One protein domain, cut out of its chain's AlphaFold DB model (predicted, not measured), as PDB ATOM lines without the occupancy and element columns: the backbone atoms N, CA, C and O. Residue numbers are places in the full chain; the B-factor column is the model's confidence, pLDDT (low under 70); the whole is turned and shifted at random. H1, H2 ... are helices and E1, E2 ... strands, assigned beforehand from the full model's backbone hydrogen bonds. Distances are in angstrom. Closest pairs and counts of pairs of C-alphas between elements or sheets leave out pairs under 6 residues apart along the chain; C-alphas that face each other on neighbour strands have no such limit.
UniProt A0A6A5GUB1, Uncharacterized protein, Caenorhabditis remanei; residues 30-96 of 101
ATOM      1  N   THR A  30     186.381 197.067 173.884       92.50
ATOM      2  CA  THR A  30     185.366 196.287 174.589       92.50
ATOM      3  C   THR A  30     184.373 197.224 175.266       92.50
ATOM      4  O   THR A  30     184.606 198.424 175.374       92.50
ATOM      5  N   THR A  31     183.236 196.689 175.699       92.56
ATOM      6  CA  THR A  31     182.184 197.477 176.345       92.56
ATOM      7  C   THR A  31     182.389 197.545 177.856       92.56
ATOM      8  O   THR A  31     182.934 196.620 178.459       92.56
ATOM      9  N   PHE A  32     181.867 198.597 178.490       93.75
ATOM     10  CA  PHE A  32     181.877 198.776 179.950       93.75
ATOM     11  C   PHE A  32     181.346 197.549 180.704       93.75
ATOM     12  O   PHE A  32     181.976 197.076 181.645       93.75
ATOM     13  N   HIS A  33     180.250 196.956 180.222       92.88
ATOM     14  CA  HIS A  33     179.680 195.738 180.803       92.88
ATOM     15  C   HIS A  33     180.645 194.545 180.777       92.88
ATOM     16  O   HIS A  33     180.668 193.747 181.708       92.88
ATOM     17  N   LYS A  34     181.454 194.405 179.719       92.94
ATOM     18  CA  LYS A  34     182.397 193.286 179.578       92.94
ATOM     19  C   LYS A  34     183.633 193.434 180.459       92.94
ATOM     20  O   LYS A  34     184.258 192.423 180.755       92.94
ATOM     21  N   VAL A  35     183.991 194.660 180.849       94.25
ATOM     22  CA  VAL A  35     185.151 194.913 181.721       94.25
ATOM     23  C   VAL A  35     184.803 194.943 183.200       94.25
ATOM     24  O   VAL A  35     185.706 195.024 184.031       94.25
ATOM     25  N   GLN A  36     183.523 194.859 183.559       95.75
ATOM     26  CA  GLN A  36     183.098 194.846 184.953       95.75
ATOM     27  C   GLN A  36     183.793 193.715 185.726       95.75
ATOM     28  O   GLN A  36     183.778 192.556 185.322       95.75
ATOM     29  N   GLY A  37     184.440 194.070 186.839       95.00
ATOM     30  CA  GLY A  37     185.207 193.127 187.661       95.00
ATOM     31  C   GLY A  37     186.632 192.845 187.167       95.00
ATOM     32  O   GLY A  37     187.394 192.196 187.876       95.00
ATOM     33  N   MET A  38     187.040 193.363 186.005       95.19
ATOM     34  CA  MET A  38     188.418 193.225 185.521       95.19
ATOM     35  C   MET A  38     189.359 194.230 186.193       95.19
ATOM     36  O   MET A  38     188.941 195.303 186.626       95.19
ATOM     37  N   THR A  39     190.646 193.892 186.236       97.00
ATOM     38  CA  THR A  39     191.740 194.840 186.478       97.00
ATOM     39  C   THR A  39     192.565 194.941 185.203       97.00
ATOM     40  O   THR A  39     193.004 193.920 184.673       97.00
ATOM     41  N   LEU A  40     192.772 196.157 184.713       95.25
ATOM     42  CA  LEU A  40     193.487 196.465 183.481       95.25
ATOM     43  C   LEU A  40     194.668 197.388 183.795       95.25
ATOM     44  O   LEU A  40     194.637 198.154 184.755       95.25
ATOM     45  N   ARG A  41     195.732 197.301 182.991       95.69
ATOM     46  CA  ARG A  41     196.917 198.153 183.169       95.69
ATOM     47  C   ARG A  41     196.690 199.557 182.616       95.69
ATOM     48  O   ARG A  41     196.996 200.518 183.301       95.69
ATOM     49  N   ASN A  42     196.144 199.636 181.403       95.69
ATOM     50  CA  ASN A  42     195.812 200.883 180.724       95.69
ATOM     51  C   ASN A  42     194.400 200.781 180.143       95.69
ATOM     52  O   ASN A  42     194.018 199.715 179.648       95.69
ATOM     53  N   VAL A  43     193.646 201.873 180.183       96.12
ATOM     54  CA  VAL A  43     192.300 201.976 179.611       96.12
ATOM     55  C   VAL A  43     192.179 203.302 178.876       96.12
ATOM     56  O   VAL A  43     192.520 204.348 179.417       96.12
ATOM     57  N   PHE A  44     191.642 203.242 177.661       96.12
ATOM     58  CA  PHE A  44     191.192 204.407 176.911       96.12
ATOM     59  C   PHE A  44     189.665 204.462 176.978       96.12
ATOM     60  O   PHE A  44     188.994 203.507 176.585       96.12
ATOM     61  N   ILE A  45     189.122 205.554 177.509       94.94
ATOM     62  CA  ILE A  45     187.682 205.804 177.606       94.94
ATOM     63  C   ILE A  45     187.309 206.865 176.582       94.94
ATOM     64  O   ILE A  45     187.783 207.994 176.662       94.94
ATOM     65  N   ASP A  46     186.438 206.499 175.650       93.50
ATOM     66  CA  ASP A  46     185.846 207.422 174.689       93.50
ATOM     67  C   ASP A  46     184.610 208.111 175.296       93.50
ATOM     68  O   ASP A  46     183.663 207.436 175.713       93.50
ATOM     69  N   THR A  47     184.627 209.446 175.355       93.06
ATOM     70  CA  THR A  47     183.553 210.293 175.902       93.06
ATOM     71  C   THR A  47     182.748 211.040 174.832       93.06
ATOM     72  O   THR A  47     181.980 211.955 175.156       93.06
ATOM     73  N   HIS A  48     182.848 210.667 173.555       92.00
ATOM     74  CA  HIS A  48     181.991 211.253 172.513       92.00
ATOM     75  C   HIS A  48     180.530 210.788 172.610       92.00
ATOM     76  O   HIS A  48     179.627 211.474 172.132       92.00
ATOM     77  N   HIS A  49     180.279 209.649 173.258       87.56
ATOM     78  CA  HIS A  49     178.947 209.068 173.405       87.56
ATOM     79  C   HIS A  49     178.432 209.191 174.836       87.56
ATOM     80  O   HIS A  49     179.165 208.950 175.790       87.56
ATOM     81  N   SER A  50     177.145 209.507 174.989       87.38
ATOM     82  CA  SER A  50     176.504 209.476 176.300       87.38
ATOM     83  C   SER A  50     176.486 208.056 176.868       87.38
ATOM     84  O   SER A  50     176.403 207.057 176.151       87.38
ATOM     85  N   MET A  51     176.572 207.968 178.191       89.25
ATOM     86  CA  MET A  51     176.663 206.710 178.922       89.25
ATOM     87  C   MET A  51     175.592 206.674 180.009       89.25
ATOM     88  O   MET A  51     175.136 207.720 180.468       89.25
ATOM     89  N   MET A  52     175.207 205.473 180.440       92.38
ATOM     90  CA  MET A  52     174.331 205.323 181.604       92.38
ATOM     91  C   MET A  52     175.051 205.743 182.891       92.38
ATOM     92  O   MET A  52     176.281 205.667 182.982       92.38
ATOM     93  N   ASP A  53     174.269 206.133 183.897       94.69
ATOM     94  CA  ASP A  53     174.772 206.472 185.228       94.69
ATOM     95  C   ASP A  53     175.713 205.376 185.760       94.69
ATOM     96  O   ASP A  53     175.434 204.179 185.660       94.69
ATOM     97  N   GLY A  54     176.855 205.783 186.312       93.25
ATOM     98  CA  GLY A  54     177.876 204.883 186.855       93.25
ATOM     99  C   GLY A  54     178.783 204.189 185.828       93.25
ATOM    100  O   GLY A  54     179.838 203.691 186.214       93.25
ATOM    101  N   MET A  55     178.471 204.189 184.526       93.94
ATOM    102  CA  MET A  55     179.288 203.474 183.525       93.94
ATOM    103  C   MET A  55     180.696 204.046 183.375       93.94
ATOM    104  O   MET A  55     181.656 203.287 183.236       93.94
ATOM    105  N   PHE A  56     180.836 205.371 183.457       94.31
ATOM    106  CA  PHE A  56     182.155 206.001 183.463       94.31
ATOM    107  C   PHE A  56     183.004 205.479 184.631       94.31
ATOM    108  O   PHE A  56     184.142 205.071 184.421       94.31
ATOM    109  N   TYR A  57     182.418 205.400 185.833       94.88
ATOM    110  CA  TYR A  57     183.079 204.837 187.011       94.88
ATOM    111  C   TYR A  57     183.445 203.362 186.813       94.88
ATOM    112  O   TYR A  57     184.554 202.960 187.158       94.88
ATOM    113  N   VAL A  58     182.565 202.549 186.214       95.81
ATOM    114  CA  VAL A  58     182.877 201.142 185.904       95.81
ATOM    115  C   VAL A  58     184.146 201.043 185.061       95.81
ATOM    116  O   VAL A  58     185.012 200.244 185.399       95.81
ATOM    117  N   GLY A  59     184.286 201.859 184.013       94.94
ATOM    118  CA  GLY A  59     185.469 201.851 183.148       94.94
ATOM    119  C   GLY A  59     186.722 202.430 183.805       94.94
ATOM    120  O   GLY A  59     187.785 201.814 183.736       94.94
ATOM    121  N   SER A  60     186.610 203.585 184.466       95.06
ATOM    122  CA  SER A  60     187.768 204.267 185.058       95.06
ATOM    123  C   SER A  60     188.338 203.509 186.258       95.06
ATOM    124  O   SER A  60     189.550 203.436 186.420       95.06
ATOM    125  N   SER A  61     187.490 202.834 187.038       96.50
ATOM    126  CA  SER A  61     187.912 201.989 188.167       96.50
ATOM    127  C   SER A  61     188.577 200.668 187.755       96.50
ATOM    128  O   SER A  61     188.909 199.857 188.621       96.50
ATOM    129  N   ARG A  62     188.748 200.393 186.451       97.06
ATOM    130  CA  ARG A  62     189.461 199.184 185.999       97.06
ATOM    131  C   ARG A  62     190.975 199.338 186.083       97.06
ATOM    132  O   ARG A  62     191.658 198.315 186.095       97.06
ATOM    133  N   VAL A  63     191.498 200.564 186.129       97.50
ATOM    134  CA  VAL A  63     192.938 200.817 186.284       97.50
ATOM    135  C   VAL A  63     193.326 200.971 187.751       97.50
ATOM    136  O   VAL A  63     192.507 201.338 188.589       97.50
ATOM    137  N   ARG A  64     194.590 200.674 188.067       96.38
ATOM    138  CA  ARG A  64     195.133 200.787 189.434       96.38
ATOM    139  C   ARG A  64     195.803 202.125 189.728       96.38
ATOM    140  O   ARG A  64     196.042 202.424 190.891       96.38
ATOM    141  N   SER A  65     196.140 202.890 188.697       96.44
ATOM    142  CA  SER A  65     196.813 204.175 188.837       96.44
ATOM    143  C   SER A  65     196.298 205.161 187.794       96.44
ATOM    144  O   SER A  65     195.765 204.757 186.755       96.44
ATOM    145  N   ALA A  66     196.425 206.454 188.088       95.81
ATOM    146  CA  ALA A  66     195.923 207.516 187.222       95.81
ATOM    147  C   ALA A  66     196.650 207.545 185.868       95.81
ATOM    148  O   ALA A  66     196.034 207.851 184.852       95.81
ATOM    149  N   GLU A  67     197.927 207.160 185.834       97.44
ATOM    150  CA  GLU A  67     198.758 207.139 184.625       97.44
ATOM    151  C   GLU A  67     198.241 206.151 183.573       97.44
ATOM    152  O   GLU A  67     198.491 206.341 182.386       97.44
ATOM    153  N   GLY A  68     197.523 205.105 183.999       97.06
ATOM    154  CA  GLY A  68     196.910 204.129 183.098       97.06
ATOM    155  C   GLY A  68     195.529 204.538 182.580       97.06
ATOM    156  O   GLY A  68     194.971 203.836 181.735       97.06
ATOM    157  N   LEU A  69     194.939 205.626 183.087       96.88
ATOM    158  CA  LEU A  69     193.643 206.118 182.630       96.88
ATOM    159  C   LEU A  69     193.833 207.187 181.557       96.88
ATOM    160  O   LEU A  69     194.361 208.266 181.814       96.88
ATOM    161  N   HIS A  70     193.311 206.921 180.368       96.19
ATOM    162  CA  HIS A  70     193.313 207.869 179.264       96.19
ATOM    163  C   HIS A  70     191.872 208.167 178.860       96.19
ATOM    164  O   HIS A  70     191.082 207.254 178.618       96.19
ATOM    165  N   ILE A  71     191.518 209.446 178.790       94.44
ATOM    166  CA  ILE A  71     190.187 209.897 178.379       94.44
ATOM    167  C   ILE A  71     190.336 210.573 177.022       94.44
ATOM    168  O   ILE A  71     191.185 211.447 176.852       94.44
ATOM    169  N   VAL A  72     189.528 210.145 176.060       94.44
ATOM    170  CA  VAL A  72     189.541 210.643 174.687       94.44
ATOM    171  C   VAL A  72     188.182 211.255 174.386       94.44
ATOM    172  O   VAL A  72     187.162 210.582 174.494       94.44
ATOM    173  N   GLY A  73     188.183 212.522 173.976       92.25
ATOM    174  CA  GLY A  73     186.974 213.271 173.653       92.25
ATOM    175  C   GLY A  73     186.737 214.469 174.572       92.25
ATOM    176  O   GLY A  73     187.617 214.844 175.353       92.25
ATOM    177  N   PRO A  74     185.569 215.121 174.451       89.19
ATOM    178  CA  PRO A  74     185.242 216.301 175.241       89.19
ATOM    179  C   PRO A  74     185.071 215.945 176.719       89.19
ATOM    180  O   PRO A  74     184.748 214.806 177.065       89.19
ATOM    181  N   THR A  75     185.218 216.941 177.597       86.50
ATOM    182  CA  THR A  75     184.897 216.791 179.020       86.50
ATOM    183  C   THR A  75     183.424 216.387 179.169       86.50
ATOM    184  O   THR A  75     182.536 217.172 178.824       86.50
ATOM    185  N   PRO A  76     183.129 215.171 179.655       83.44
ATOM    186  CA  PRO A  76     181.763 214.665 179.678       83.44
ATOM    187  C   PRO A  76     180.933 215.361 180.763       83.44
ATOM    188  O   PRO A  76     181.218 215.261 181.953       83.44
ATOM    189  N   THR A  77     179.837 216.006 180.364       87.19
ATOM    190  CA  THR A  77     178.851 216.618 181.282       87.19
ATOM    191  C   THR A  77     177.833 215.610 181.831       87.19
ATOM    192  O   THR A  77     176.945 215.949 182.614       87.19
ATOM    193  N   TYR A  78     177.927 214.350 181.405       84.56
ATOM    194  CA  TYR A  78     176.980 213.277 181.709       84.56
ATOM    195  C   TYR A  78     177.564 212.185 182.620       84.56
ATOM    196  O   TYR A  78     176.936 211.142 182.787       84.56
ATOM    197  N   ILE A  79     178.721 212.412 183.256       90.69
ATOM    198  CA  ILE A  79     179.178 211.540 184.348       90.69
ATOM    199  C   ILE A  79     178.259 211.770 185.547       90.69
ATOM    200  O   ILE A  79     178.303 212.817 186.191       90.69
ATOM    201  N   ARG A  80     177.399 210.793 185.825       92.38
ATOM    202  CA  ARG A  80     176.372 210.872 186.866       92.38
ATOM    203  C   ARG A  80     176.303 209.573 187.653       92.38
ATOM    204  O   ARG A  80     176.721 208.515 187.179       92.38
ATOM    205  N   TYR A  81     175.741 209.668 188.848       93.44
ATOM    206  CA  TYR A  81     175.340 208.533 189.668       93.44
ATOM    207  C   TYR A  81     173.813 208.429 189.688       93.44
ATOM    208  O   TYR A  81     173.103 209.430 189.571       93.44
ATOM    209  N   ASN A  82     173.305 207.216 189.895       95.38
ATOM    210  CA  ASN A  82     171.875 207.003 190.054       95.38
ATOM    211  C   ASN A  82     171.440 207.433 191.465       95.38
ATOM    212  O   ASN A  82     171.953 206.923 192.462       95.38
ATOM    213  N   ARG A  83     170.467 208.348 191.560       95.31
ATOM    214  CA  ARG A  83     169.987 208.890 192.846       95.31
ATOM    215  C   ARG A  83     169.444 207.822 193.796       95.31
ATOM    216  O   ARG A  83     169.742 207.885 194.981       95.31
ATOM    217  N   LYS A  84     168.728 206.817 193.281       96.56
ATOM    218  CA  LYS A  84     168.189 205.721 194.106       96.56
ATOM    219  C   LYS A  84     169.310 204.906 194.746       96.56
ATOM    220  O   LYS A  84     169.209 204.524 195.900       96.56
ATOM    221  N   VAL A  85     170.404 204.682 194.013       95.38
ATOM    222  CA  VAL A  85     171.569 203.954 194.541       95.38
ATOM    223  C   VAL A  85     172.241 204.747 195.661       95.38
ATOM    224  O   VAL A  85     172.594 204.159 196.675       95.38
ATOM    225  N   LEU A  86     172.360 206.071 195.521       94.75
ATOM    226  CA  LEU A  86     172.905 206.925 196.581       94.75
ATOM    227  C   LEU A  86     172.031 206.906 197.846       94.75
ATOM    228  O   LEU A  86     172.555 206.883 198.956       94.75
ATOM    229  N   GLU A  87     170.707 206.924 197.692       96.38
ATOM    230  CA  GLU A  87     169.776 206.814 198.821       96.38
ATOM    231  C   GLU A  87     169.943 205.484 199.565       96.38
ATOM    232  O   GLU A  87     170.031 205.481 200.792       96.38
ATOM    233  N   GLU A  88     170.044 204.366 198.842       95.69
ATOM    234  CA  GLU A  88     170.296 203.054 199.448       95.69
ATOM    235  C   GLU A  88     171.683 202.970 200.095       95.69
ATOM    236  O   GLU A  88     171.807 202.465 201.210       95.69
ATOM    237  N   GLN A  89     172.715 203.523 199.455       93.31
ATOM    238  CA  GLN A  89     174.062 203.575 200.022       93.31
ATOM    239  C   GLN A  89     174.066 204.297 201.379       93.31
ATOM    240  O   GLN A  89     174.608 203.767 202.345       93.31
ATOM    241  N   ARG A  90     173.381 205.442 201.492       93.50
ATOM    242  CA  ARG A  90     173.260 206.185 202.760       93.50
ATOM    243  C   ARG A  90     172.542 205.394 203.852       93.50
ATOM    244  O   ARG A  90     172.910 205.493 205.020       93.50
ATOM    245  N   LYS A  91     171.514 204.611 203.499       94.38
ATOM    246  CA  LYS A  91     170.826 203.727 204.461       94.38
ATOM    247  C   LYS A  91     171.766 202.640 204.978       94.38
ATOM    248  O   LYS A  91     171.773 202.370 206.175       94.38
ATOM    249  N   ILE A  92     172.558 202.044 204.085       93.69
ATOM    250  CA  ILE A  92     173.561 201.033 204.439       93.69
ATOM    251  C   ILE A  92     174.636 201.645 205.342       93.69
ATOM    252  O   ILE A  92     174.961 201.057 206.366       93.69
ATOM    253  N   GLU A  93     175.140 202.834 205.006       91.12
ATOM    254  CA  GLU A  93     176.120 203.569 205.815       91.12
ATOM    255  C   GLU A  93     175.595 203.861 207.226       91.12
ATOM    256  O   GLU A  93     176.283 203.575 208.201       91.12
ATOM    257  N   ALA A  94     174.354 204.343 207.352       91.00
ATOM    258  CA  ALA A  94     173.735 204.621 208.649       91.00
ATOM    259  C   ALA A  94     173.495 203.358 209.497       91.00
ATOM    260  O   ALA A  94     173.507 203.429 210.725       91.00
ATOM    261  N   ALA A  95     173.264 202.209 208.856       91.69
ATOM    262  CA  ALA A  95     173.097 200.918 209.522       91.69
ATOM    263  C   ALA A  95     174.431 200.187 209.769       91.69
ATOM    264  O   ALA A  95     174.446 199.136 210.415       91.69
ATOM    265  N   SER A  96     175.543 200.700 209.234       89.19
ATOM    266  CA  SER A  96     176.835 200.029 209.307       89.19
ATOM    267  C   SER A  96     177.427 200.139 210.709       89.19
ATOM    268  O   SER A  96     177.612 201.222 211.255       89.19
TER     269      SER A  96
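AT A GLANCE: This is residues 30 to 96 of the 101 residues of an uncharacterized protein of Caenorhabditis remanei (UniProt A0A6A5GUB1). A small body sends out one helix as a free arm: in the body the short helix H2 sits in the middle, with the two parallel strands E1 and E2 side by side along one side of it and the short helix H1 packed on another. Beyond E2 the chain leads away from this body into H3, the longest helix, whose residues 86 to 95 stick out together with Ser 96. The printed part has 67 residues with three named helices and two named strands, in the order H1, E1, H2, E2, H3; the sheet order is E1, E2, parallel. The class is mixed, helices and strands, though under half of the residues, 31 of 67, are in named elements. The whole is loose, with a radius of gyration of the C-alphas of 13.7 A, and elongated, spanning 38 by 24 by 21 A.

IN THESE COORDINATES: Begin at Thr 30 and find C-alpha 32 at (181.877, 198.776, 179.950), where H1 starts; it covers residues 32 to 35, 5.4 A from first to last C-alpha. Next comes E1, residues 43 to 46, 9.8 A long. Then look for C-alpha 55 at (179.288, 203.474, 183.525), where H2 begins; it takes residues 55 to 60 over 8.7 A. E2 follows as residues 69 to 72, 10.0 A long. H3, residues 83 to 95, runs 18.7 A and ends at C-alpha 95 at (173.097, 200.918, 209.522).

HOW THE PARTS SIT: Start at the sheet, where E1 and E2 are parallel neighbours at 23 degrees between their directions; C-alphas 44 and 70 face each other at 4.7 A. Look there for N 45 and O 70, 2.8 A apart, and N 70 and O 43, 2.9 A apart, within hydrogen-bond range. E1, H2 and E2 form a strand-helix-strand unit, two parallel neighbour strands with a helix between them along the chain, and its crossover is right-handed. The closest C-alphas of E1 and H2 are those of Ile 45 and Gly 59, 7.2 A apart; those of H2 and E2 are Ser 60 and Leu 69, 6.6 A apart. H1 and H2 touch, with the C-alphas of Phe 32 and Gly 59 closest at 5.7 A. H3 is apart from H1, E1 and H2. In H2 and H3 every O i to N i+4 pair is within hydrogen-bond range; H1 is too short for such a pair.

THE WHOLE: The C-alphas of Gly 73 and Ala 95 are the two farthest apart, at 40.4 A. Residues 86 to 96 stand free, of which 86 to 95 belong to H3; the body without them spans 30 by 25 by 19 A. The printed part has no cut, and the four links between its elements are short. The mean pLDDT of the printed part is 93.6, and no printed residue is under 70.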